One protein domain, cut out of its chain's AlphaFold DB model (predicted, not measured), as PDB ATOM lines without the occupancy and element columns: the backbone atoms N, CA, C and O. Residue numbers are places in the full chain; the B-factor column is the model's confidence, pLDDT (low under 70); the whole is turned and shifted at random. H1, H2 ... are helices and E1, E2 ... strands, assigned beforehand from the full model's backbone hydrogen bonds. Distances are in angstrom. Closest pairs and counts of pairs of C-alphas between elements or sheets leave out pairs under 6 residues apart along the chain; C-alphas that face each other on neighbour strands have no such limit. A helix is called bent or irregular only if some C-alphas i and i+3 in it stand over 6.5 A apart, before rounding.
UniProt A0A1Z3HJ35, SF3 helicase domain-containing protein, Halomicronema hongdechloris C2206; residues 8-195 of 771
ATOM      1  N   SER A   8     217.262 159.049 285.853       73.50
ATOM      2  CA  SER A   8     217.518 159.861 284.655       73.50
ATOM      3  C   SER A   8     216.501 159.648 283.533       73.50
ATOM      4  O   SER A   8     216.389 160.502 282.658       73.50
ATOM      5  N   ASP A   9     215.729 158.557 283.567       81.00
ATOM      6  CA  ASP A   9     214.703 158.263 282.559       81.00
ATOM      7  C   ASP A   9     213.369 158.975 282.853       81.00
ATOM      8  O   ASP A   9     212.451 158.957 282.028       81.00
ATOM      9  N   LEU A  10     213.244 159.609 284.027       87.12
ATOM     10  CA  LEU A  10     212.049 160.350 284.419       87.12
ATOM     11  C   LEU A  10     211.879 161.613 283.572       87.12
ATOM     12  O   LEU A  10     212.748 162.483 283.537       87.12
ATOM     13  N   ALA A  11     210.702 161.767 282.964       85.88
ATOM     14  CA  ALA A  11     210.345 162.999 282.262       85.88
ATOM     15  C   ALA A  11     210.183 164.178 283.235       85.88
ATOM     16  O   ALA A  11     210.573 165.306 282.926       85.88
ATOM     17  N   ALA A  12     209.620 163.911 284.415       90.75
ATOM     18  CA  ALA A  12     209.440 164.881 285.484       90.75
ATOM     19  C   ALA A  12     209.192 164.197 286.838       90.75
ATOM     20  O   ALA A  12     208.977 162.986 286.911       90.75
ATOM     21  N   VAL A  13     209.155 164.997 287.901       91.75
ATOM     22  CA  VAL A  13     208.606 164.638 289.217       91.75
ATOM     23  C   VAL A  13     207.504 165.619 289.598       91.75
ATOM     24  O   VAL A  13     207.666 166.819 289.388       91.75
ATOM     25  N   THR A  14     206.417 165.117 290.183       91.38
ATOM     26  CA  THR A  14     205.291 165.919 290.692       91.38
ATOM     27  C   THR A  14     204.917 165.512 292.115       91.38
ATOM     28  O   THR A  14     205.206 164.390 292.549       91.38
ATOM     29  N   GLU A  15     204.294 166.423 292.865       87.94
ATOM     30  CA  GLU A  15     203.683 166.086 294.153       87.94
ATOM     31  C   GLU A  15     202.441 165.217 293.923       87.94
ATOM     32  O   GLU A  15     201.660 165.474 293.014       87.94
ATOM     33  N   GLY A  16     202.287 164.166 294.730       87.19
ATOM     34  CA  GLY A  16     201.124 163.285 294.668       87.19
ATOM     35  C   GLY A  16     201.263 162.128 293.672       87.19
ATOM     36  O   GLY A  16     201.663 162.269 292.518       87.19
ATOM     37  N   TRP A  17     200.897 160.925 294.122       87.75
ATOM     38  CA  TRP A  17     200.968 159.721 293.287       87.75
ATOM     39  C   TRP A  17     199.926 159.712 292.159       87.75
ATOM     40  O   TRP A  17     200.177 159.120 291.113       87.75
ATOM     41  N   LYS A  18     198.777 160.375 292.357       89.62
ATOM     42  CA  LYS A  18     197.702 160.471 291.357       89.62
ATOM     43  C   LYS A  18     198.161 161.264 290.135       89.62
ATOM     44  O   LYS A  18     198.025 160.780 289.014       89.62
ATOM     45  N   ASP A  19     198.789 162.413 290.372       88.94
ATOM     46  CA  ASP A  19     199.306 163.309 289.338       88.94
ATOM     47  C   ASP A  19     200.471 162.689 288.562       88.94
ATOM     48  O   ASP A  19     200.543 162.776 287.336       88.94
ATOM     49  N   ALA A  20     201.343 161.959 289.254       89.75
ATOM     50  CA  ALA A  20     202.404 161.203 288.601       89.75
ATOM     51  C   ALA A  20     201.852 160.058 287.733       89.75
ATOM     52  O   ALA A  20     202.319 159.841 286.610       89.75
ATOM     53  N   ALA A  21     200.840 159.333 288.226       90.25
ATOM     54  CA  ALA A  21     200.227 158.221 287.507       90.25
ATOM     55  C   ALA A  21     199.503 158.694 286.240       90.25
ATOM     56  O   ALA A  21     199.745 158.148 285.165       90.25
ATOM     57  N   ILE A  22     198.663 159.730 286.337       89.75
ATOM     58  CA  ILE A  22     197.929 160.257 285.179       89.75
ATOM     59  C   ILE A  22     198.876 160.844 284.131       89.75
ATOM     60  O   ILE A  22     198.704 160.560 282.946       89.75
ATOM     61  N   ALA A  23     199.918 161.573 284.546       89.00
ATOM     62  CA  ALA A  23     200.920 162.100 283.629       89.00
ATOM     63  C   ALA A  23     201.692 160.974 282.933       89.00
ATOM     64  O   ALA A  23     201.893 161.030 281.721       89.00
ATOM     65  N   THR A  24     202.043 159.907 283.656       90.25
ATOM     66  CA  THR A  24     202.702 158.734 283.066       90.25
ATOM     67  C   THR A  24     201.810 158.036 282.039       90.25
ATOM     68  O   THR A  24     202.256 157.736 280.933       90.25
ATOM     69  N   ILE A  25     200.533 157.818 282.369       89.75
ATOM     70  CA  ILE A  25     199.566 157.149 281.485       89.75
ATOM     71  C   ILE A  25     199.311 157.976 280.220       89.75
ATOM     72  O   ILE A  25     199.250 157.424 279.125       89.75
ATOM     73  N   ARG A  26     199.153 159.298 280.355       89.31
ATOM     74  CA  ARG A  26     198.794 160.190 279.243       89.31
ATOM     75  C   ARG A  26     199.964 160.542 278.328       89.31
ATOM     76  O   ARG A  26     199.718 160.880 277.176       89.31
ATOM     77  N   THR A  27     201.201 160.475 278.821       85.75
ATOM     78  CA  THR A  27     202.405 160.831 278.046       85.75
ATOM     79  C   THR A  27     203.213 159.623 277.576       85.75
ATOM     80  O   THR A  27     204.095 159.770 276.736       85.75
ATOM     81  N   GLY A  28     202.981 158.436 278.145       84.69
ATOM     82  CA  GLY A  28     203.798 157.249 277.882       84.69
ATOM     83  C   GLY A  28     205.238 157.343 278.407       84.69
ATOM     84  O   GLY A  28     206.043 156.457 278.129       84.69
ATOM     85  N   ARG A  29     205.582 158.395 279.167       86.06
ATOM     86  CA  ARG A  29     206.904 158.611 279.774       86.06
ATOM     87  C   ARG A  29     206.792 158.531 281.297       86.06
ATOM     88  O   ARG A  29     205.816 159.031 281.850       86.06
ATOM     89  N   PRO A  30     207.760 157.935 282.008       89.12
ATOM     90  CA  PRO A  30     207.651 157.783 283.452       89.12
ATOM     91  C   PRO A  30     207.756 159.147 284.152       89.12
ATOM     92  O   PRO A  30     208.737 159.873 283.988       89.12
ATOM     93  N   VAL A  31     206.744 159.485 284.953       89.69
ATOM     94  CA  VAL A  31     206.722 160.657 285.838       89.69
ATOM     95  C   VAL A  31     206.763 160.171 287.284       89.69
ATOM     96  O   VAL A  31     205.997 159.296 287.687       89.69
ATOM     97  N   GLY A  32     207.700 160.703 288.066       89.00
ATOM     98  CA  GLY A  32     207.892 160.319 289.460       89.00
ATOM     99  C   GLY A  32     206.917 161.025 290.400       89.00
ATOM    100  O   GLY A  32     206.538 162.173 290.169       89.00
ATOM    101  N   ALA A  33     206.555 160.354 291.491       90.25
ATOM    102  CA  ALA A  33     205.767 160.931 292.575       90.25
ATOM    103  C   ALA A  33     206.662 161.246 293.774       90.25
ATOM    104  O   ALA A  33     207.458 160.405 294.196       90.25
ATOM    105  N   ILE A  34     206.479 162.422 294.364       89.88
ATOM    106  CA  ILE A  34     207.048 162.778 295.667       89.88
ATOM    107  C   ILE A  34     205.926 163.108 296.652       89.88
ATOM    108  O   ILE A  34     204.871 163.609 296.271       89.88
ATOM    109  N   ALA A  35     206.161 162.838 297.938       85.31
ATOM    110  CA  ALA A  35     205.199 163.142 299.001       85.31
ATOM    111  C   ALA A  35     205.006 164.653 299.230       85.31
ATOM    112  O   ALA A  35     204.038 165.051 299.863       85.31
ATOM    113  N   GLY A  36     205.950 165.469 298.756       85.94
ATOM    114  CA  GLY A  36     205.870 166.923 298.739       85.94
ATOM    115  C   GLY A  36     207.221 167.554 298.430       85.94
ATOM    116  O   GLY A  36     208.267 166.910 298.551       85.94
ATOM    117  N   VAL A  37     207.231 168.832 298.055       85.50
ATOM    118  CA  VAL A  37     208.452 169.530 297.589       85.50
ATOM    119  C   VAL A  37     209.575 169.590 298.624       85.50
ATOM    120  O   VAL A  37     210.750 169.641 298.271       85.50
ATOM    121  N   SER A  38     209.244 169.520 299.915       85.06
ATOM    122  CA  SER A  38     210.221 169.453 301.008       85.06
ATOM    123  C   SER A  38     210.981 168.119 301.083       85.06
ATOM    124  O   SER A  38     212.005 168.044 301.765       85.06
ATOM    125  N   HIS A  39     210.506 167.078 300.389       87.19
ATOM    126  CA  HIS A  39     211.127 165.753 300.358       87.19
ATOM    127  C   HIS A  39     212.119 165.578 299.209       87.19
ATOM    128  O   HIS A  39     212.945 164.679 299.302       87.19
ATOM    129  N   ILE A  40     212.119 166.456 298.195       88.19
ATOM    130  CA  ILE A  40     212.975 166.335 296.999       88.19
ATOM    131  C   ILE A  40     214.434 166.048 297.373       88.19
ATOM    132  O   ILE A  40     214.982 165.028 296.969       88.19
ATOM    133  N   ALA A  41     215.038 166.896 298.211       83.69
ATOM    134  CA  ALA A  41     216.439 166.753 298.614       83.69
ATOM    135  C   ALA A  41     216.704 165.585 299.587       83.69
ATOM    136  O   ALA A  41     217.856 165.246 299.835       83.69
ATOM    137  N   LYS A  42     215.651 164.990 300.162       85.38
ATOM    138  CA  LYS A  42     215.745 163.835 301.071       85.38
ATOM    139  C   LYS A  42     215.610 162.504 300.334       85.38
ATOM    140  O   LYS A  42     216.154 161.511 300.796       85.38
ATOM    141  N   THR A  43     214.844 162.474 299.244       84.69
ATOM    142  CA  THR A  43     214.467 161.235 298.548       84.69
ATOM    143  C   THR A  43     215.173 161.049 297.215       84.69
ATOM    144  O   THR A  43     215.309 159.915 296.767       84.69
ATOM    145  N   LEU A  44     215.600 162.132 296.561       87.19
ATOM    146  CA  LEU A  44     216.270 162.074 295.265       87.19
ATOM    147  C   LEU A  44     217.763 162.424 295.410       87.19
ATOM    148  O   LEU A  44     218.093 163.361 296.145       87.19
ATOM    149  N   PRO A  45     218.675 161.716 294.714       86.50
ATOM    150  CA  PRO A  45     220.092 162.067 294.671       86.50
ATOM    151  C   PRO A  45     220.318 163.470 294.093       86.50
ATOM    152  O   PRO A  45     219.506 163.974 293.316       86.50
ATOM    153  N   ALA A  46     221.431 164.101 294.463       88.38
ATOM    154  CA  ALA A  46     221.819 165.379 293.876       88.38
ATOM    155  C   ALA A  46     222.281 165.201 292.414       88.38
ATOM    156  O   ALA A  46     222.880 164.182 292.078       88.38
ATOM    157  N   GLY A  47     222.026 166.192 291.553       85.81
ATOM    158  CA  GLY A  47     222.570 166.252 290.186       85.81
ATOM    159  C   GLY A  47     221.901 165.364 289.124       85.81
ATOM    160  O   GLY A  47     222.432 165.239 288.026       85.81
ATOM    161  N   VAL A  48     220.746 164.757 289.410       87.62
ATOM    162  CA  VAL A  48     220.037 163.851 288.476       87.62
ATOM    163  C   VAL A  48     219.407 164.589 287.276       87.62
ATOM    164  O   VAL A  48     219.085 163.978 286.264       87.62
ATOM    165  N   GLY A  49     219.217 165.907 287.361       87.88
ATOM    166  CA  GLY A  49     218.740 166.759 286.265       87.88
ATOM    167  C   GLY A  49     217.228 166.735 286.008       87.88
ATOM    168  O   GLY A  49     216.762 167.357 285.053       87.88
ATOM    169  N   VAL A  50     216.437 166.053 286.844       90.25
ATOM    170  CA  VAL A  50     214.992 165.859 286.608       90.25
ATOM    171  C   VAL A  50     214.197 167.154 286.798       90.25
ATOM    172  O   VAL A  50     214.417 167.909 287.747       90.25
ATOM    173  N   THR A  51     213.229 167.397 285.911       92.56
ATOM    174  CA  THR A  51     212.336 168.563 285.991       92.56
ATOM    175  C   THR A  51     211.259 168.360 287.054       92.56
ATOM    176  O   THR A  51     210.592 167.332 287.085       92.56
ATOM    177  N   THR A  52     211.056 169.352 287.918       93.19
ATOM    178  CA  THR A  52     209.962 169.363 288.897       93.19
ATOM    179  C   THR A  52     208.761 170.109 288.319       93.19
ATOM    180  O   THR A  52     208.882 171.275 287.938       93.19
ATOM    181  N   VAL A  53     207.613 169.439 288.269       92.12
ATOM    182  CA  VAL A  53     206.306 170.018 287.936       92.12
ATOM    183  C   VAL A  53     205.527 170.161 289.235       92.12
ATOM    184  O   VAL A  53     205.528 169.248 290.058       92.12
ATOM    185  N   PHE A  54     204.903 171.314 289.445       91.25
ATOM    186  CA  PHE A  54     204.142 171.570 290.662       91.25
ATOM    187  C   PHE A  54     202.870 172.363 290.384       91.25
ATOM    188  O   PHE A  54     202.744 173.034 289.357       91.25
ATOM    189  N   ASP A  55     201.941 172.294 291.322       88.94
ATOM    190  CA  ASP A  55     200.641 172.937 291.247       88.94
ATOM    191  C   ASP A  55     200.750 174.469 291.210       88.94
ATOM    192  O   ASP A  55     201.673 175.103 291.736       88.94
ATOM    193  N   SER A  56     199.763 175.091 290.572       83.69
ATOM    194  CA  SER A  56     199.716 176.540 290.340       83.69
ATOM    195  C   SER A  56     199.537 177.373 291.628       83.69
ATOM    196  O   SER A  56     199.838 178.581 291.657       83.69
ATOM    197  N   ASP A  57     199.077 176.735 292.709       82.19
ATOM    198  CA  ASP A  57     198.832 177.335 294.021       82.19
ATOM    199  C   ASP A  57     200.134 177.616 294.793       82.19
ATOM    200  O   ASP A  57     200.169 178.520 295.642       82.19
ATOM    201  N   GLY A  58     201.232 176.947 294.421       83.00
ATOM    202  CA  GLY A  58     202.561 177.124 295.003       83.00
ATOM    203  C   GLY A  58     203.047 178.575 294.974       83.00
ATOM    204  O   GLY A  58     203.663 179.029 295.938       83.00
ATOM    205  N   LEU A  59     202.669 179.352 293.947       84.94
ATOM    206  CA  LEU A  59     202.986 180.788 293.820       84.94
ATOM    207  C   LEU A  59     202.520 181.630 295.015       84.94
ATOM    208  O   LEU A  59     203.118 182.667 295.308       84.94
ATOM    209  N   THR A  60     201.457 181.197 295.701       86.56
ATOM    210  CA  THR A  60     200.875 181.904 296.851       86.56
ATOM    211  C   THR A  60     201.547 181.558 298.178       86.56
ATOM    212  O   THR A  60     201.216 182.162 299.195       86.56
ATOM    213  N   ASN A  61     202.483 180.604 298.206       89.31
ATOM    214  CA  ASN A  61     203.101 180.110 299.431       89.31
ATOM    215  C   ASN A  61     204.631 180.210 299.368       89.31
ATOM    216  O   ASN A  61     205.310 179.449 298.677       89.31
ATOM    217  N   ALA A  62     205.199 181.106 300.177       87.31
ATOM    218  CA  ALA A  62     206.637 181.361 300.168       87.31
ATOM    219  C   ALA A  62     207.484 180.153 300.624       87.31
ATOM    220  O   ALA A  62     208.629 180.008 300.188       87.31
ATOM    221  N   ASN A  63     206.942 179.266 301.473       87.75
ATOM    222  CA  ASN A  63     207.626 178.032 301.880       87.75
ATOM    223  C   ASN A  63     207.744 177.049 300.708       87.75
ATOM    224  O   ASN A  63     208.804 176.453 300.517       87.75
ATOM    225  N   VAL A  64     206.670 176.907 299.924       89.75
ATOM    226  CA  VAL A  64     206.615 176.011 298.758       89.75
ATOM    227  C   VAL A  64     207.582 176.491 297.684       89.75
ATOM    228  O   VAL A  64     208.420 175.716 297.235       89.75
ATOM    229  N   MET A  65     207.572 177.788 297.363       90.94
ATOM    230  CA  MET A  65     208.497 178.363 296.381       90.94
ATOM    231  C   MET A  65     209.963 178.205 296.795       90.94
ATOM    232  O   MET A  65     210.804 177.828 295.978       90.94
ATOM    233  N   GLN A  66     210.283 178.411 298.078       88.75
ATOM    234  CA  GLN A  66     211.632 178.156 298.587       88.75
ATOM    235  C   GLN A  66     212.027 176.675 298.478       88.75
ATOM    236  O   GLN A  66     213.176 176.378 298.142       88.75
ATOM    237  N   ALA A  67     211.110 175.755 298.787       89.56
ATOM    238  CA  ALA A  67     211.359 174.319 298.702       89.56
ATOM    239  C   ALA A  67     211.552 173.859 297.250       89.56
ATOM    240  O   ALA A  67     212.510 173.142 296.983       89.56
ATOM    241  N   LEU A  68     210.727 174.345 296.316       91.38
ATOM    242  CA  LEU A  68     210.863 174.096 294.878       91.38
ATOM    243  C   LEU A  68     212.221 174.555 294.354       91.38
ATOM    244  O   LEU A  68     212.926 173.788 293.706       91.38
ATOM    245  N   ILE A  69     212.625 175.782 294.689       91.69
ATOM    246  CA  ILE A  69     213.909 176.340 294.255       91.69
ATOM    247  C   ILE A  69     215.085 175.533 294.817       91.69
ATOM    248  O   ILE A  69     216.014 175.207 294.078       91.69
ATOM    249  N   ARG A  70     215.047 175.172 296.107       88.69
ATOM    250  CA  ARG A  70     216.079 174.326 296.729       88.69
ATOM    251  C   ARG A  70     216.109 172.918 296.135       88.69
ATOM    252  O   ARG A  70     217.194 172.389 295.922       88.69
ATOM    253  N   GLY A  71     214.946 172.332 295.863       89.06
ATOM    254  CA  GLY A  71     214.816 171.024 295.228       89.06
ATOM    255  C   GLY A  71     215.387 171.024 293.813       89.06
ATOM    256  O   GLY A  71     216.222 170.184 293.499       89.06
ATOM    257  N   GLY A  72     215.027 172.016 292.996       90.31
ATOM    258  CA  GLY A  72     215.581 172.180 291.652       90.31
ATOM    259  C   GLY A  72     217.099 172.384 291.658       90.31
ATOM    260  O   GLY A  72     217.790 171.797 290.831       90.31
ATOM    261  N   LEU A  73     217.633 173.143 292.624       89.50
ATOM    262  CA  LEU A  73     219.080 173.322 292.791       89.50
ATOM    263  C   LEU A  73     219.784 172.008 293.169       89.50
ATOM    264  O   LEU A  73     220.793 171.671 292.563       89.50
ATOM    265  N   HIS A  74     219.238 171.257 294.133       88.94
ATOM    266  CA  HIS A  74     219.760 169.946 294.543       88.94
ATOM    267  C   HIS A  74     219.779 168.957 293.376       88.94
ATOM    268  O   HIS A  74     220.772 168.272 293.154       88.94
ATOM    269  N   LEU A  75     218.703 168.920 292.591       90.12
ATOM    270  CA  LEU A  75     218.602 168.050 291.425       90.12
ATOM    271  C   LEU A  75     219.469 168.516 290.249       90.12
ATOM    272  O   LEU A  75     219.743 167.706 289.374       90.12
ATOM    273  N   GLY A  76     219.869 169.788 290.174       88.06
ATOM    274  CA  GLY A  76     220.386 170.376 288.929       88.06
ATOM    275  C   GLY A  76     219.331 170.423 287.811       88.06
ATOM    276  O   GLY A  76     219.673 170.460 286.632       88.06
ATOM    277  N   GLY A  77     218.046 170.370 288.178       89.31
ATOM    278  CA  GLY A  77     216.906 170.252 287.269       89.31
ATOM    279  C   GLY A  77     216.163 171.568 287.039       89.31
ATOM    280  O   GLY A  77     216.458 172.605 287.640       89.31
ATOM    281  N   LYS A  78     215.162 171.534 286.153       94.25
ATOM    282  CA  LYS A  78     214.274 172.674 285.876       94.25
ATOM    283  C   LYS A  78     213.010 172.620 286.742       94.25
ATOM    284  O   LYS A  78     212.661 171.576 287.281       94.25
ATOM    285  N   ILE A  79     212.316 173.744 286.870       94.44
ATOM    286  CA  ILE A  79     211.077 173.894 287.634       94.44
ATOM    287  C   ILE A  79     210.024 174.516 286.718       94.44
ATOM    288  O   ILE A  79     210.306 175.488 286.009       94.44
ATOM    289  N   THR A  80     208.815 173.970 286.739       93.62
ATOM    290  CA  THR A  80     207.649 174.543 286.065       93.62
ATOM    291  C   THR A  80     206.406 174.389 286.932       93.62
ATOM    292  O   THR A  80     206.342 173.496 287.778       93.62
ATOM    293  N   LEU A  81     205.434 175.274 286.731       91.19
ATOM    294  CA  LEU A  81     204.145 175.217 287.409       91.19
ATOM    295  C   LEU A  81     203.041 174.971 286.398       91.19
ATOM    296  O   LEU A  81     203.090 175.494 285.284       91.19
ATOM    297  N   ILE A  82     202.026 174.225 286.814       88.75
ATOM    298  CA  ILE A  82     200.829 174.015 286.010       88.75
ATOM    299  C   ILE A  82     200.140 175.373 285.755       88.75
ATOM    300  O   ILE A  82     200.030 176.190 286.674       88.75
ATOM    301  N   PRO A  83     199.712 175.668 284.511       84.44
ATOM    302  CA  PRO A  83     199.073 176.940 284.181       84.44
ATOM    303  C   PRO A  83     197.773 177.195 284.965       84.44
ATOM    304  O   PRO A  83     196.974 176.287 285.183       84.44
ATOM    305  N   ARG A  84     197.555 178.450 285.382       78.62
ATOM    306  CA  ARG A  84     196.400 178.869 286.208       78.62
ATOM    307  C   ARG A  84     195.073 178.964 285.463       78.62
ATOM    308  O   ARG A  84     194.035 179.049 286.106       78.62
ATOM    309  N   ASP A  85     195.091 178.957 284.137       78.94
ATOM    310  CA  ASP A  85     193.881 178.995 283.309       78.94
ATOM    311  C   ASP A  85     193.021 177.724 283.442       78.94
ATOM    312  O   ASP A  85     191.875 177.712 283.006       78.94
ATOM    313  N   ILE A  86     193.549 176.684 284.098       76.44
ATOM    314  CA  ILE A  86     192.829 175.452 284.449       76.44
ATOM    315  C   ILE A  86     192.068 175.597 285.788       76.44
ATOM    316  O   ILE A  86     191.074 174.907 286.005       76.44
ATOM    317  N   GLY A  87     192.494 176.509 286.675       69.06
ATOM    318  CA  GLY A  87     191.910 176.730 288.004       69.06
ATOM    319  C   GLY A  87     192.932 177.096 289.095       69.06
ATOM    320  O   GLY A  87     194.149 177.070 288.887       69.06
ATOM    321  N   GLU A  88     192.432 177.454 290.286       61.03
ATOM    322  CA  GLU A  88     193.261 177.900 291.426       61.03
ATOM    323  C   GLU A  88     194.018 176.768 292.143       61.03
ATOM    324  O   GLU A  88     195.045 177.030 292.764       61.03
ATOM    325  N   LYS A  89     193.527 175.525 292.060       70.69
ATOM    326  CA  LYS A  89     194.197 174.308 292.542       70.69
ATOM    327  C   LYS A  89     194.143 173.264 291.441       70.69
ATOM    328  O   LYS A  89     193.098 172.649 291.235       70.69
ATOM    329  N   CYS A  90     195.243 173.114 290.718       73.81
ATOM    330  CA  CYS A  90     195.311 172.212 289.578       73.81
ATOM    331  C   CYS A  90     196.636 171.463 289.589       73.81
ATOM    332  O   CYS A  90     197.686 172.076 289.370       73.81
ATOM    333  N   GLY A  91     196.538 170.156 289.818       82.75
ATOM    334  CA  GLY A  91     197.593 169.181 289.614       82.75
ATOM    335  C   GLY A  91     197.573 168.640 288.187       82.75
ATOM    336  O   GLY A  91     196.834 169.105 287.306       82.75
ATOM    337  N   ALA A  92     198.421 167.646 287.919       83.88
ATOM    338  CA  ALA A  92     198.486 167.029 286.595       83.88
ATOM    339  C   ALA A  92     197.158 166.342 286.228       83.88
ATOM    340  O   ALA A  92     196.799 166.270 285.052       83.88
ATOM    341  N   THR A  93     196.401 165.882 287.227       85.62
ATOM    342  CA  THR A  93     195.066 165.301 287.051       85.62
ATOM    343  C   THR A  93     194.103 166.292 286.400       85.62
ATOM    344  O   THR A  93     193.487 165.970 285.382       85.62
ATOM    345  N   GLU A  94     194.022 167.516 286.918       87.75
ATOM    346  CA  GLU A  94     193.194 168.586 286.361       87.75
ATOM    347  C   GLU A  94     193.748 169.084 285.019       87.75
ATOM    348  O   GLU A  94     192.971 169.354 284.100       87.75
ATOM    349  N   PHE A  95     195.079 169.133 284.858       88.06
ATOM    350  CA  PHE A  95     195.717 169.512 283.593       88.06
ATOM    351  C   PHE A  95     195.234 168.634 282.432       88.06
ATOM    352  O   PHE A  95     194.738 169.161 281.438       88.06
ATOM    353  N   PHE A  96     195.295 167.305 282.567       87.88
ATOM    354  CA  PHE A  96     194.794 166.392 281.532       87.88
ATOM    355  C   PHE A  96     193.260 166.301 281.507       87.88
ATOM    356  O   PHE A  96     192.677 166.055 280.451       87.88
ATOM    357  N   GLY A  97     192.593 166.525 282.644       85.88
ATOM    358  CA  GLY A  97     191.132 166.594 282.738       85.88
ATOM    359  C   GLY A  97     190.518 167.735 281.919       85.88
ATOM    360  O   GLY A  97     189.405 167.594 281.422       85.88
ATOM    361  N   SER A  98     191.263 168.825 281.709       85.69
ATOM    362  CA  SER A  98     190.838 169.984 280.904       85.69
ATOM    363  C   SER A  98     190.845 169.756 279.381       85.69
ATOM    364  O   SER A  98     190.507 170.658 278.619       85.69
ATOM    365  N   GLY A  99     191.225 168.556 278.923       85.19
ATOM    366  CA  GLY A  99     191.324 168.202 277.502       85.19
ATOM    367  C   GLY A  99     192.709 168.421 276.884       85.19
ATOM    368  O   GLY A  99     192.872 168.209 275.683       85.19
ATOM    369  N   ARG A 100     193.717 168.805 277.682       88.56
ATOM    370  CA  ARG A 100     195.109 168.943 277.225       88.56
ATOM    371  C   ARG A 100     195.745 167.591 276.913       88.56
ATOM    372  O   ARG A 100     195.468 166.574 277.548       88.56
ATOM    373  N   THR A 101     196.621 167.599 275.922       90.62
ATOM    374  CA  THR A 101     197.265 166.429 275.323       90.62
ATOM    375  C   THR A 101     198.693 166.227 275.836       90.62
ATOM    376  O   THR A 101     199.240 167.035 276.587       90.62
ATOM    377  N   GLN A 102     199.335 165.143 275.394       88.75
ATOM    378  CA  GLN A 102     200.768 164.930 275.605       88.75
ATOM    379  C   GLN A 102     201.615 166.090 275.058       88.75
ATOM    380  O   GLN A 102     202.558 166.505 275.726       88.75
ATOM    381  N   SER A 103     201.264 166.645 273.890       89.44
ATOM    382  CA  SER A 103     202.013 167.759 273.290       89.44
ATOM    383  C   SER A 103     202.000 168.993 274.192       89.44
ATOM    384  O   SER A 103     203.029 169.643 274.359       89.44
ATOM    385  N   ASP A 104     200.872 169.265 274.849       89.94
ATOM    386  CA  ASP A 104     200.739 170.379 275.793       89.94
ATOM    387  C   ASP A 104     201.595 170.164 277.050       89.94
ATOM    388  O   ASP A 104     202.165 171.109 277.597       89.94
ATOM    389  N   PHE A 105     201.728 168.914 277.507       90.44
ATOM    390  CA  PHE A 105     202.600 168.574 278.632       90.44
ATOM    391  C   PHE A 105     204.087 168.668 278.259       90.44
ATOM    392  O   PHE A 105     204.886 169.197 279.031       90.44
ATOM    393  N   ASP A 106     204.472 168.235 277.057       89.44
ATOM    394  CA  ASP A 106     205.840 168.414 276.560       89.44
ATOM    395  C   ASP A 106     206.179 169.907 276.382       89.44
ATOM    396  O   ASP A 106     207.284 170.329 276.728       89.44
ATOM    397  N   GLN A 107     205.225 170.739 275.942       90.44
ATOM    398  CA  GLN A 107     205.378 172.200 275.916       90.44
ATOM    399  C   GLN A 107     205.541 172.791 277.326       90.44
ATOM    400  O   GLN A 107     206.389 173.664 277.536       90.44
ATOM    401  N   LEU A 108     204.789 172.289 278.313       90.75
ATOM    402  CA  LEU A 108     204.921 172.690 279.718       90.75
ATOM    403  C   LEU A 108     206.325 172.388 280.271       90.75
ATOM    404  O   LEU A 108     206.916 173.226 280.961       90.75
ATOM    405  N   LEU A 109     206.873 171.211 279.953       90.50
ATOM    406  CA  LEU A 109     208.232 170.818 280.331       90.50
ATOM    407  C   LEU A 109     209.299 171.609 279.562       90.50
ATOM    408  O   LEU A 109     210.313 171.996 280.143       90.50
ATOM    409  N   ALA A 110     209.073 171.904 278.280       88.69
ATOM    410  CA  ALA A 110     209.968 172.740 277.482       88.69
ATOM    411  C   ALA A 110     210.061 174.173 278.039       88.69
ATOM    412  O   ALA A 110     211.143 174.763 278.052       88.69
ATOM    413  N   GLY A 111     208.950 174.701 278.565       90.12
ATOM    414  CA  GLY A 111     208.877 175.990 279.257       90.12
ATOM    415  C   GLY A 111     209.472 176.002 280.671       90.12
ATOM    416  O   GLY A 111     209.538 177.070 281.291       90.12
ATOM    417  N   ALA A 112     209.916 174.852 281.192       92.69
ATOM    418  CA  ALA A 112     210.505 174.765 282.519       92.69
ATOM    419  C   ALA A 112     211.791 175.593 282.616       92.69
ATOM    420  O   ALA A 112     212.622 175.652 281.703       92.69
ATOM    421  N   ARG A 113     211.978 176.238 283.764       93.75
ATOM    422  CA  ARG A 113     213.059 177.195 283.992       93.75
ATOM    423  C   ARG A 113     214.079 176.623 284.952       93.75
ATOM    424  O   ARG A 113     213.734 175.896 285.875       93.75
ATOM    425  N   ASN A 114     215.345 176.989 284.781       92.25
ATOM    426  CA  ASN A 114     216.316 176.742 285.842       92.25
ATOM    427  C   ASN A 114     215.904 177.505 287.126       92.25
ATOM    428  O   ASN A 114     215.153 178.488 287.042       92.25
ATOM    429  N   PRO A 115     216.391 177.099 288.310       92.31
ATOM    430  CA  PRO A 115     215.965 177.689 289.580       92.31
ATOM    431  C   PRO A 115     216.111 179.219 289.649       92.31
ATOM    432  O   PRO A 115     215.256 179.900 290.218       92.31
ATOM    433  N   ARG A 116     217.148 179.784 289.014       90.50
ATOM    434  CA  ARG A 116     217.390 181.234 288.962       90.50
ATOM    435  C   ARG A 116     216.336 181.964 288.125       90.50
ATOM    436  O   ARG A 116     215.767 182.954 288.579       90.50
ATOM    437  N   ALA A 117     216.049 181.474 286.922       90.31
ATOM    438  CA  ALA A 117     215.031 182.042 286.044       90.31
ATOM    439  C   ALA A 117     213.613 181.860 286.612       90.31
ATOM    440  O   ALA A 117     212.775 182.746 286.452       90.31
ATOM    441  N   PHE A 118     213.362 180.750 287.312       92.88
ATOM    442  CA  PHE A 118     212.109 180.500 288.021       92.88
ATOM    443  C   PHE A 118     211.896 181.481 289.183       92.88
ATOM    444  O   PHE A 118     210.824 182.063 289.329       92.88
ATOM    445  N   PHE A 119     212.939 181.750 289.973       93.06
ATOM    446  CA  PHE A 119     212.874 182.742 291.044       93.06
ATOM    447  C   PHE A 119     212.588 184.157 290.523       93.06
ATOM    448  O   PHE A 119     211.750 184.855 291.085       93.06
ATOM    449  N   LEU A 120     213.224 184.568 289.419       90.75
ATOM    450  CA  LEU A 120     212.943 185.863 288.787       90.75
ATOM    451  C   LEU A 120     211.500 185.960 288.265       90.75
ATOM    452  O   LEU A 120     210.887 187.019 288.381       90.75
ATOM    453  N   GLN A 121     210.942 184.867 287.736       90.50
ATOM    454  CA  GLN A 121     209.527 184.808 287.353       90.50
ATOM    455  C   GLN A 121     208.611 185.007 288.569       90.50
ATOM    456  O   GLN A 121     207.623 185.735 288.483       90.50
ATOM    457  N   TRP A 122     208.954 184.408 289.712       91.69
ATOM    458  CA  TRP A 122     208.186 184.585 290.943       91.69
ATOM    459  C   TRP A 122     208.276 186.008 291.508       91.69
ATOM    460  O   TRP A 122     207.265 186.529 291.971       91.69
ATOM    461  N   LEU A 123     209.435 186.674 291.413       91.38
ATOM    462  CA  LEU A 123     209.537 188.105 291.739       91.38
ATOM    463  C   LEU A 123     208.583 188.943 290.876       91.38
ATOM    464  O   LEU A 123     207.915 189.830 291.396       91.38
ATOM    465  N   GLY A 124     208.474 188.626 289.581       89.50
ATOM    466  CA  GLY A 124     207.486 189.241 288.690       89.50
ATOM    467  C   GLY A 124     206.064 189.096 289.234       89.50
ATOM    468  O   GLY A 124     205.394 190.096 289.453       89.50
ATOM    469  N   TYR A 125     205.653 187.868 289.562       88.81
ATOM    470  CA  TYR A 125     204.338 187.584 290.154       88.81
ATOM    471  C   TYR A 125     204.067 188.358 291.455       88.81
ATOM    472  O   TYR A 125     202.977 188.891 291.637       88.81
ATOM    473  N   LEU A 126     205.054 188.451 292.351       89.75
ATOM    474  CA  LEU A 126     204.915 189.175 293.620       89.75
ATOM    475  C   LEU A 126     204.735 190.690 293.440       89.75
ATOM    476  O   LEU A 126     204.369 191.352 294.400       89.75
ATOM    477  N   SER A 127     204.993 191.248 292.253       85.69
ATOM    478  CA  SER A 127     204.846 192.691 292.009       85.69
ATOM    479  C   SER A 127     203.382 193.139 292.057       85.69
ATOM    480  O   SER A 127     203.112 194.243 292.522       85.69
ATOM    481  N   ASP A 128     202.461 192.261 291.644       82.88
ATOM    482  CA  ASP A 128     201.028 192.553 291.495       82.88
ATOM    483  C   ASP A 128     200.139 191.716 292.441       82.88
ATOM    484  O   ASP A 128     198.912 191.815 292.410       82.88
ATOM    485  N   ALA A 129     200.739 190.862 293.277       80.69
ATOM    486  CA  ALA A 129     200.039 189.908 294.138       80.69
ATOM    487  C   ALA A 129     200.064 190.322 295.625       80.69
ATOM    488  O   ALA A 129     201.011 190.967 296.075       80.69
ATOM    489  N   PRO A 130     199.063 189.910 296.432       82.25
ATOM    490  CA  PRO A 130     199.099 190.110 297.879       82.25
ATOM    491  C   PRO A 130     200.245 189.322 298.536       82.25
ATOM    492  O   PRO A 130     200.808 188.394 297.947       82.25
ATOM    493  N   LEU A 131     200.553 189.665 299.795       85.62
ATOM    494  CA  LEU A 131     201.558 188.963 300.599       85.62
ATOM    495  C   LEU A 131     201.313 187.441 300.577       85.62
ATOM    496  O   LEU A 131     200.203 186.990 300.882       85.62
ATOM    497  N   PRO A 132     202.329 186.630 300.225       87.00
ATOM    498  CA  PRO A 132     202.172 185.187 300.168       87.00
ATOM    499  C   PRO A 132     201.955 184.606 301.570       87.00
ATOM    500  O   PRO A 132     202.463 185.119 302.570       87.00
ATOM    501  N   LYS A 133     201.260 183.468 301.638       84.94
ATOM    502  CA  LYS A 133     201.088 182.685 302.866       84.94
ATOM    503  C   LYS A 133     202.451 182.407 303.507       84.94
ATOM    504  O   LYS A 133     203.420 182.092 302.806       84.94
ATOM    505  N   ASN A 134     202.488 182.439 304.841       82.81
ATOM    506  CA  ASN A 134     203.692 182.295 305.673       82.81
ATOM    507  C   ASN A 134     204.650 183.508 305.647       82.81
ATOM    508  O   ASN A 134     205.832 183.367 305.985       82.81
ATOM    509  N   CYS A 135     204.155 184.686 305.252       86.62
ATOM    510  CA  CYS A 135     204.838 185.972 305.375       86.62
ATOM    511  C   CYS A 135     203.873 187.039 305.922       86.62
ATOM    512  O   CYS A 135     203.190 187.705 305.154       86.62
ATOM    513  N   ASP A 136     203.871 187.242 307.242       84.31
ATOM    514  CA  ASP A 136     202.952 188.192 307.900       84.31
ATOM    515  C   ASP A 136     203.384 189.663 307.749       84.31
ATOM    516  O   ASP A 136     202.628 190.583 308.046       84.31
ATOM    517  N   THR A 137     204.618 189.909 307.291       89.56
ATOM    518  CA  THR A 137     205.175 191.253 307.081       89.56
ATOM    519  C   THR A 137     206.012 191.326 305.803       89.56
ATOM    520  O   THR A 137     206.618 190.334 305.380       89.56
ATOM    521  N   LEU A 138     206.135 192.530 305.226       88.38
ATOM    522  CA  LEU A 138     207.047 192.798 304.102       88.38
ATOM    523  C   LEU A 138     208.499 192.440 304.450       88.38
ATOM    524  O   LEU A 138     209.209 191.857 303.634       88.38
ATOM    525  N   THR A 139     208.933 192.705 305.685       88.38
ATOM    526  CA  THR A 139     210.272 192.334 306.167       88.38
ATOM    527  C   THR A 139     210.490 190.823 306.127       88.38
ATOM    528  O   THR A 139     211.545 190.377 305.673       88.38
ATOM    529  N   ALA A 140     209.499 190.024 306.543       87.44
ATOM    530  CA  ALA A 140     209.578 188.566 306.485       87.44
ATOM    531  C   ALA A 140     209.681 188.054 305.039       87.44
ATOM    532  O   ALA A 140     210.497 187.168 304.762       87.44
ATOM    533  N   LEU A 141     208.926 188.652 304.107       90.62
ATOM    534  CA  LEU A 141     209.042 188.364 302.675       90.62
ATOM    535  C   LEU A 141     210.453 188.695 302.162       90.62
ATOM    536  O   LEU A 141     211.118 187.837 301.586       90.62
ATOM    537  N   TYR A 142     210.955 189.902 302.421       92.38
ATOM    538  CA  TYR A 142     212.265 190.347 301.934       92.38
ATOM    539  C   TYR A 142     213.426 189.532 302.499       92.38
ATOM    540  O   TYR A 142     214.332 189.156 301.752       92.38
ATOM    541  N   GLN A 143     213.393 189.180 303.788       90.19
ATOM    542  CA  GLN A 143     214.372 188.259 304.368       90.19
ATOM    543  C   GLN A 143     214.338 186.897 303.666       90.19
ATOM    544  O   GLN A 143     215.384 186.286 303.444       90.19
ATOM    545  N   ARG A 144     213.153 186.418 303.272       89.62
ATOM    546  CA  ARG A 144     213.006 185.152 302.549       89.62
ATOM    547  C   ARG A 144     213.591 185.210 301.147       89.62
ATOM    548  O   ARG A 144     214.326 184.298 300.774       89.62
ATOM    549  N   LEU A 145     213.326 186.288 300.413       91.38
ATOM    550  CA  LEU A 145     213.905 186.521 299.090       91.38
ATOM    551  C   LEU A 145     215.434 186.550 299.156       91.38
ATOM    552  O   LEU A 145     216.085 185.883 298.357       91.38
ATOM    553  N   TRP A 146     216.009 187.217 300.162       90.81
ATOM    554  CA  TRP A 146     217.459 187.210 300.382       90.81
ATOM    555  C   TRP A 146     218.014 185.820 300.709       90.81
ATOM    556  O   TRP A 146     219.065 185.455 300.187       90.81
ATOM    557  N   ARG A 147     217.312 185.010 301.514       88.12
ATOM    558  CA  ARG A 147     217.712 183.613 301.780       88.12
ATOM    559  C   ARG A 147     217.661 182.750 300.519       88.12
ATOM    560  O   ARG A 147     218.522 181.899 300.337       88.12
ATOM    561  N   ILE A 148     216.656 182.933 299.665       88.38
ATOM    562  CA  ILE A 148     216.538 182.197 298.400       88.38
ATOM    563  C   ILE A 148     217.652 182.617 297.439       88.38
ATOM    564  O   ILE A 148     218.345 181.755 296.905       88.38
ATOM    565  N   ALA A 149     217.881 183.924 297.292       88.56
ATOM    566  CA  ALA A 149     218.964 184.466 296.478       88.56
ATOM    567  C   ALA A 149     220.339 183.951 296.933       88.56
ATOM    568  O   ALA A 149     221.141 183.558 296.095       88.56
ATOM    569  N   TRP A 150     220.571 183.867 298.249       85.50
ATOM    570  CA  TRP A 150     221.792 183.295 298.829       85.50
ATOM    571  C   TRP A 150     222.050 181.843 298.399       85.50
ATOM    572  O   TRP A 150     223.189 181.473 298.135       85.50
ATOM    573  N   HIS A 151     221.006 181.011 298.333       82.94
ATOM    574  CA  HIS A 151     221.146 179.620 297.892       82.94
ATOM    575  C   HIS A 151     221.304 179.484 296.379       82.94
ATOM    576  O   HIS A 151     221.985 178.568 295.937       82.94
ATOM    577  N   LEU A 152     220.655 180.356 295.607       84.81
ATOM    578  CA  LEU A 152     220.686 180.317 294.148       84.81
ATOM    579  C   LEU A 152     222.032 180.733 293.577       84.81
ATOM    580  O   LEU A 152     222.489 180.134 292.610       84.81
ATOM    581  N   ASP A 153     222.613 181.799 294.119       74.81
ATOM    582  CA  ASP A 153     223.803 182.385 293.531       74.81
ATOM    583  C   ASP A 153     224.561 183.208 294.578       74.81
ATOM    584  O   ASP A 153     224.209 184.354 294.885       74.81
ATOM    585  N   ARG A 154     225.578 182.574 295.180       64.56
ATOM    586  CA  ARG A 154     226.350 183.149 296.288       64.56
ATOM    587  C   ARG A 154     227.068 184.417 295.843       64.56
ATOM    588  O   ARG A 154     226.965 185.408 296.557       64.56
ATOM    589  N   ASP A 155     227.673 184.433 294.656       58.12
ATOM    590  CA  ASP A 155     228.607 185.487 294.227       58.12
ATOM    591  C   ASP A 155     228.124 186.316 293.029       58.12
ATOM    592  O   ASP A 155     228.752 187.313 292.664       58.12
ATOM    593  N   CYS A 156     226.966 185.998 292.439       68.25
ATOM    594  CA  CYS A 156     226.454 186.803 291.337       68.25
ATOM    595  C   CYS A 156     225.884 188.147 291.802       68.25
ATOM    596  O   CYS A 156     224.793 188.264 292.377       68.25
ATOM    597  N   HIS A 157     226.611 189.202 291.442       73.38
ATOM    598  CA  HIS A 157     226.185 190.587 291.599       73.38
ATOM    599  C   HIS A 157     224.846 190.884 290.898       73.38
ATOM    600  O   HIS A 157     224.065 191.710 291.375       73.38
ATOM    601  N   GLU A 158     224.546 190.192 289.796       80.88
ATOM    602  CA  GLU A 158     223.339 190.424 289.001       80.88
ATOM    603  C   GLU A 158     222.061 190.014 289.750       80.88
ATOM    604  O   GLU A 158     221.112 190.796 289.823       80.88
ATOM    605  N   LEU A 159     222.030 188.818 290.355       84.75
ATOM    606  CA  LEU A 159     220.852 188.353 291.094       84.75
ATOM    607  C   LEU A 159     220.606 189.216 292.337       84.75
ATOM    608  O   LEU A 159     219.471 189.608 292.607       84.75
ATOM    609  N   ARG A 160     221.680 189.568 293.055       83.69
ATOM    610  CA  ARG A 160     221.622 190.459 294.222       83.69
ATOM    611  C   ARG A 160     221.071 191.836 293.846       83.69
ATOM    612  O   ARG A 160     220.160 192.318 294.513       83.69
ATOM    613  N   SER A 161     221.568 192.421 292.756       86.31
ATOM    614  CA  SER A 161     221.091 193.709 292.235       86.31
ATOM    615  C   SER A 161     219.611 193.663 291.843       86.31
ATOM    616  O   SER A 161     218.867 194.588 292.157       86.31
ATOM    617  N   ARG A 162     219.152 192.574 291.209       88.88
ATOM    618  CA  ARG A 162     217.735 192.399 290.841       88.88
ATOM    619  C   ARG A 162     216.822 192.261 292.062       88.88
ATOM    620  O   ARG A 162     215.752 192.861 292.080       88.88
ATOM    621  N   VAL A 163     217.239 191.514 293.087       89.94
ATOM    622  CA  VAL A 163     216.484 191.384 294.349       89.94
ATOM    623  C   VAL A 163     216.433 192.715 295.094       89.94
ATOM    624  O   VAL A 163     215.376 193.100 295.584       89.94
ATOM    625  N   GLU A 164     217.542 193.452 295.142       89.81
ATOM    626  CA  GLU A 164     217.584 194.786 295.744       89.81
ATOM    627  C   GLU A 164     216.654 195.771 295.019       89.81
ATOM    628  O   GLU A 164     215.856 196.447 295.674       89.81
ATOM    629  N   ALA A 165     216.692 195.805 293.683       89.38
ATOM    630  CA  ALA A 165     215.800 196.632 292.872       89.38
ATOM    631  C   ALA A 165     214.322 196.261 293.084       89.38
ATOM    632  O   ALA A 165     213.487 197.147 293.271       89.38
ATOM    633  N   PHE A 166     214.007 194.961 293.133       92.06
ATOM    634  CA  PHE A 166     212.660 194.476 293.427       92.06
ATOM    635  C   PHE A 166     212.180 194.935 294.808       92.06
ATOM    636  O   PHE A 166     211.095 195.496 294.919       92.06
ATOM    637  N   ILE A 167     212.986 194.761 295.862       91.25
ATOM    638  CA  ILE A 167     212.613 195.158 297.229       91.25
ATOM    639  C   ILE A 167     212.345 196.667 297.303       91.25
ATOM    640  O   ILE A 167     211.376 197.093 297.933       91.25
ATOM    641  N   GLN A 168     213.161 197.487 296.637       89.69
ATOM    642  CA  GLN A 168     212.960 198.940 296.594       89.69
ATOM    643  C   GLN A 168     211.673 199.333 295.851       89.69
ATOM    644  O   GLN A 168     210.960 200.221 296.315       89.69
ATOM    645  N   ALA A 169     211.358 198.686 294.727       89.31
ATOM    646  CA  ALA A 169     210.136 198.958 293.969       89.31
ATOM    647  C   ALA A 169     208.879 198.466 294.709       89.31
ATOM    648  O   ALA A 169     207.938 199.230 294.919       89.31
ATOM    649  N   HIS A 170     208.901 197.219 295.182       91.44
ATOM    650  CA  HIS A 170     207.787 196.581 295.878       91.44
ATOM    651  C   HIS A 170     207.467 197.266 297.210       91.44
ATOM    652  O   HIS A 170     206.300 197.395 297.571       91.44
ATOM    653  N   SER A 171     208.478 197.718 297.962       90.06
ATOM    654  CA  SER A 171     208.243 198.425 299.231       90.06
ATOM    655  C   SER A 171     207.521 199.750 298.996       90.06
ATOM    656  O   SER A 171     206.517 200.014 299.658       90.06
ATOM    657  N   ARG A 172     207.939 200.524 297.982       87.62
ATOM    658  CA  ARG A 172     207.274 201.776 297.583       87.62
ATOM    659  C   ARG A 172     205.830 201.551 297.147       87.62
ATOM    660  O   ARG A 172     204.963 202.301 297.582       87.62
ATOM    661  N   ALA A 173     205.576 200.523 296.335       86.12
ATOM    662  CA  ALA A 173     204.226 200.170 295.890       86.12
ATOM    663  C   ALA A 173     203.294 199.803 297.062       86.12
ATOM    664  O   ALA A 173     202.099 200.065 297.005       86.12
ATOM    665  N   ASN A 174     203.852 199.271 298.154       85.44
ATOM    666  CA  ASN A 174     203.126 198.914 299.374       85.44
ATOM    667  C   ASN A 174     203.215 199.994 300.479       85.44
ATOM    668  O   ASN A 174     202.985 199.703 301.650       85.44
ATOM    669  N   GLY A 175     203.578 201.237 300.133       83.50
ATOM    670  CA  GLY A 175     203.559 202.380 301.057       83.50
ATOM    671  C   GLY A 175     204.726 202.466 302.052       83.50
ATOM    672  O   GLY A 175     204.698 203.313 302.942       83.50
ATOM    673  N   VAL A 176     205.774 201.643 301.912       85.00
ATOM    674  CA  VAL A 176     206.957 201.631 302.793       85.00
ATOM    675  C   VAL A 176     208.193 202.105 302.028       85.00
ATOM    676  O   VAL A 176     208.628 201.481 301.066       85.00
ATOM    677  N   LYS A 177     208.828 203.199 302.459       83.44
ATOM    678  CA  LYS A 177     210.044 203.711 301.808       83.44
ATOM    679  C   LYS A 177     211.300 203.146 302.479       83.44
ATOM    680  O   LYS A 177     211.753 203.685 303.479       83.44
ATOM    681  N   LEU A 178     211.872 202.083 301.908       86.94
ATOM    682  CA  LEU A 178     213.167 201.537 302.337       86.94
ATOM    683  C   LEU A 178     214.321 202.216 301.585       86.94
ATOM    684  O   LEU A 178     214.363 202.200 300.351       86.94
ATOM    685  N   ASN A 179     215.277 202.788 302.316       84.50
ATOM    686  CA  ASN A 179     216.512 203.326 301.750       84.50
ATOM    687  C   ASN A 179     217.583 202.222 301.634       84.50
ATOM    688  O   ASN A 179     217.452 201.130 302.189       84.50
ATOM    689  N   LYS A 180     218.692 202.502 300.932       81.25
ATOM    690  CA  LYS A 180     219.815 201.549 300.778       81.25
ATOM    691  C   LYS A 180     220.323 200.945 302.108       81.25
ATOM    692  O   LYS A 180     220.573 199.738 302.128       81.25
ATOM    693  N   PRO A 181     220.470 201.705 303.216       86.94
ATOM    694  CA  PRO A 181     220.884 201.140 304.502       86.94
ATOM    695  C   PRO A 181     219.886 200.116 305.055       86.94
ATOM    696  O   PRO A 181     220.304 199.062 305.529       86.94
ATOM    697  N   ASP A 182     218.584 200.378 304.918       86.12
ATOM    698  CA  ASP A 182     217.519 199.505 305.425       86.12
ATOM    699  C   ASP A 182     217.510 198.170 304.675       86.12
ATOM    700  O   ASP A 182     217.483 197.097 305.278       86.12
ATOM    701  N   VAL A 183     217.640 198.220 303.345       86.44
ATOM    702  CA  VAL A 183     217.738 197.012 302.514       86.44
ATOM    703  C   VAL A 183     219.000 196.209 302.857       86.44
ATOM    704  O   VAL A 183     218.947 194.978 302.938       86.44
ATOM    705  N   ARG A 184     220.128 196.882 303.137       85.75
ATOM    706  CA  ARG A 184     221.375 196.231 303.572       85.75
ATOM    707  C   ARG A 184     221.235 195.573 304.947       85.75
ATOM    708  O   ARG A 184     221.760 194.472 305.130       85.75
ATOM    709  N   ALA A 185     220.525 196.201 305.884       87.06
ATOM    710  CA  ALA A 185     220.249 195.645 307.207       87.06
ATOM    711  C   ALA A 185     219.357 194.394 307.118       87.06
ATOM    712  O   ALA A 185     219.699 193.356 307.686       87.06
ATOM    713  N   ILE A 186     218.280 194.448 306.323       88.50
ATOM    714  CA  ILE A 186     217.388 193.304 306.068       88.50
ATOM    715  C   ILE A 186     218.162 192.141 305.432       88.50
ATOM    716  O   ILE A 186     218.007 190.991 305.850       88.50
ATOM    717  N   ARG A 187     219.037 192.433 304.459       88.38
ATOM    718  CA  ARG A 187     219.926 191.434 303.853       88.38
ATOM    719  C   ARG A 187     220.849 190.808 304.893       88.38
ATOM    720  O   ARG A 187     220.904 189.588 304.989       88.38
ATOM    721  N   SER A 188     221.553 191.627 305.676       85.12
ATOM    722  CA  SER A 188     222.496 191.150 306.694       85.12
ATOM    723  C   SER A 188     221.809 190.254 307.727       85.12
ATOM    724  O   SER A 188     222.313 189.169 308.007       85.12
ATOM    725  N   ALA A 189     220.624 190.635 308.212       86.25
ATOM    726  CA  ALA A 189     219.830 189.816 309.129       86.25
ATOM    727  C   ALA A 189     219.421 188.462 308.517       86.25
ATOM    728  O   ALA A 189     219.353 187.451 309.215       86.25
ATOM    729  N   ALA A 190     219.167 188.422 307.206       85.69
ATOM    730  CA  ALA A 190     218.793 187.202 306.499       85.69
ATOM    731  C   ALA A 190     219.983 186.271 306.209       85.69
ATOM    732  O   ALA A 190     219.823 185.052 306.298       85.69
ATOM    733  N   THR A 191     221.148 186.823 305.849       84.62
ATOM    734  CA  THR A 191     222.307 186.050 305.366       84.62
ATOM    735  C   THR A 191     223.341 185.742 306.446       84.62
ATOM    736  O   THR A 191     224.003 184.713 306.346       84.62
ATOM    737  N   LYS A 192     223.481 186.569 307.493       83.31
ATOM    738  CA  LYS A 192     224.489 186.374 308.555       83.31
ATOM    739  C   LYS A 192     224.393 184.997 309.240       83.31
ATOM    740  O   LYS A 192     225.416 184.320 309.281       83.31
ATOM    741  N   PRO A 193     223.207 184.496 309.653       84.75
ATOM    742  CA  PRO A 193     223.105 183.167 310.267       84.75
ATOM    743  C   PRO A 193     223.432 182.017 309.303       84.75
ATOM    744  O   PRO A 193     223.846 180.941 309.727       84.75
ATOM    745  N   LEU A 194     223.213 182.216 307.996       83.56
ATOM    746  CA  LEU A 194     223.564 181.228 306.973       83.56
ATOM    747  C   LEU A 194     225.079 181.173 306.775       83.56
ATOM    748  O   LEU A 194     225.632 180.081 306.678       83.56
ATOM    749  N   TRP A 195     225.732 182.337 306.763       81.81
ATOM    750  CA  TRP A 195     227.186 182.428 306.713       81.81
ATOM    751  C   TRP A 195     227.836 181.803 307.946       81.81
ATOM    752  O   TRP A 195     228.750 181.004 307.801       81.81
TER     753      TRP A 195
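AT A GLANCE: This is residues 8 to 195 of the 771 residues of the protein "SF3 helicase domain-containing protein" of Halomicronema hongdechloris C2206 (UniProt A0A1Z3HJ35). The model is elongated, with a small twisted sheet of four strands and helices on both its faces towards one end, and a bundle of helices towards the other. H4 packs on the sheet and is also one of the four bundle helices, with H7, H8 and H9; H10 crosses H8 at the far end, and H5 and H6 lie near H1 at the sheet's end. The printed part has 188 residues with ten named helices and four named strands, in the order E1 H1 E2 H2 E3 H3 H4 E4 H5 H6 H7 H8 H9 H10. The sheet's order is E2 E1 E3 E4, all parallel, and the class is mixed, helices and strands. The whole is compact, with a radius of gyration of the C-alphas of 17.3 A, and spans 54 by 33 by 24 A.

IN THESE COORDINATES: E1, residues 12 to 15, begins with C-alpha 12 at (209.440, 164.881, 285.484). H1 is residues 17 to 27, 15.3 A long, E2 residues 31 to 34, and H2 residues 37 to 43. E3 is residues 52 to 54, H3 residues 56 to 60, and H4 residues 62 to 75, 19.9 A long, with C-alpha 62 at (206.637, 181.361, 300.168). E4 is residues 79 to 81, H5 residues 92 to 97, H6 residues 102 to 110, and H7 residues 115 to 126, 16.4 A long. H8 is residues 138 to 152, 21.0 A, H9 residues 157 to 173, 24.3 A, and H10 residues 180 to 195, 21.3 A, ending with C-alpha 195 at (227.186, 182.428, 306.713). H2 and H10 are irregular: C-alphas 38 and 41 are 7.2 A apart, and C-alphas 190 and 193 are 7.0 A apart.

HOW THE PARTS SIT: In the sheet N 32 and O 12 of E2 and E1 are 2.9 A apart, N 53 and O 13 of E3 and E1 2.8 A, and N 80 and O 52 of E4 and E3 3.0 A, each within hydrogen-bond range. The sheet is in three layers, helices on both faces: H2 and H4 on one face, H1 on the other. E1, H1, E2 and E3, H3 H4, E4 are strand-helix-strand units, parallel neighbour strands with helices between; E2, H2, E3 is a split one, with E1 between its strands. The crossovers of these three units are right-handed. H1 is at a height over the sheet of 8.1 A. H5 touches H1, closest at the C-alphas of Asp 19 and Ala 92, 4.7 A apart. H6 and H1 only just touch, only at their ends, with 3 pairs of C-alphas within 8 A. H3 only grazes the sheet. The hub is H4, which touches H2, H3, H7 and H8, H3 only at the corner. H4, H7, H8 and H9 form a bundle, up and down, each running against the one before. H4 and H8 touch at a shallow tilt of 3 degrees, the same way, closest at the C-alphas of Gln 66 and Ile 148, 6.4 A apart. H8 and H9 are a helical hairpin, closest at the C-alphas of Tyr 142 and Ile 167, 6.7 A. H10 touches H8 with residues 186 to 191 alone, at a steep tilt of 54 degrees, closest at the C-alphas of Gln 143 and Ala 190, 5.0 A. Every O i to N i+4 pair is within hydrogen-bond range in H1, H4, H5, H6, H7, H8 and H9; in H10 it is 10 of 12, in H2 1 of 3 with 3 of 4 O i to N i+3 pairs, and in H3 0 of 1 with 1 of 2.

THE WHOLE: The two C-alphas farthest apart, those of Gly 28 and Pro 181, are 54.1 A apart. The printed part has no cut. The link from H7 to H8, 11 residues, is long. The mean pLDDT of the printed part is 86.8; residues 87 to 88 and 154 to 156 are under 70.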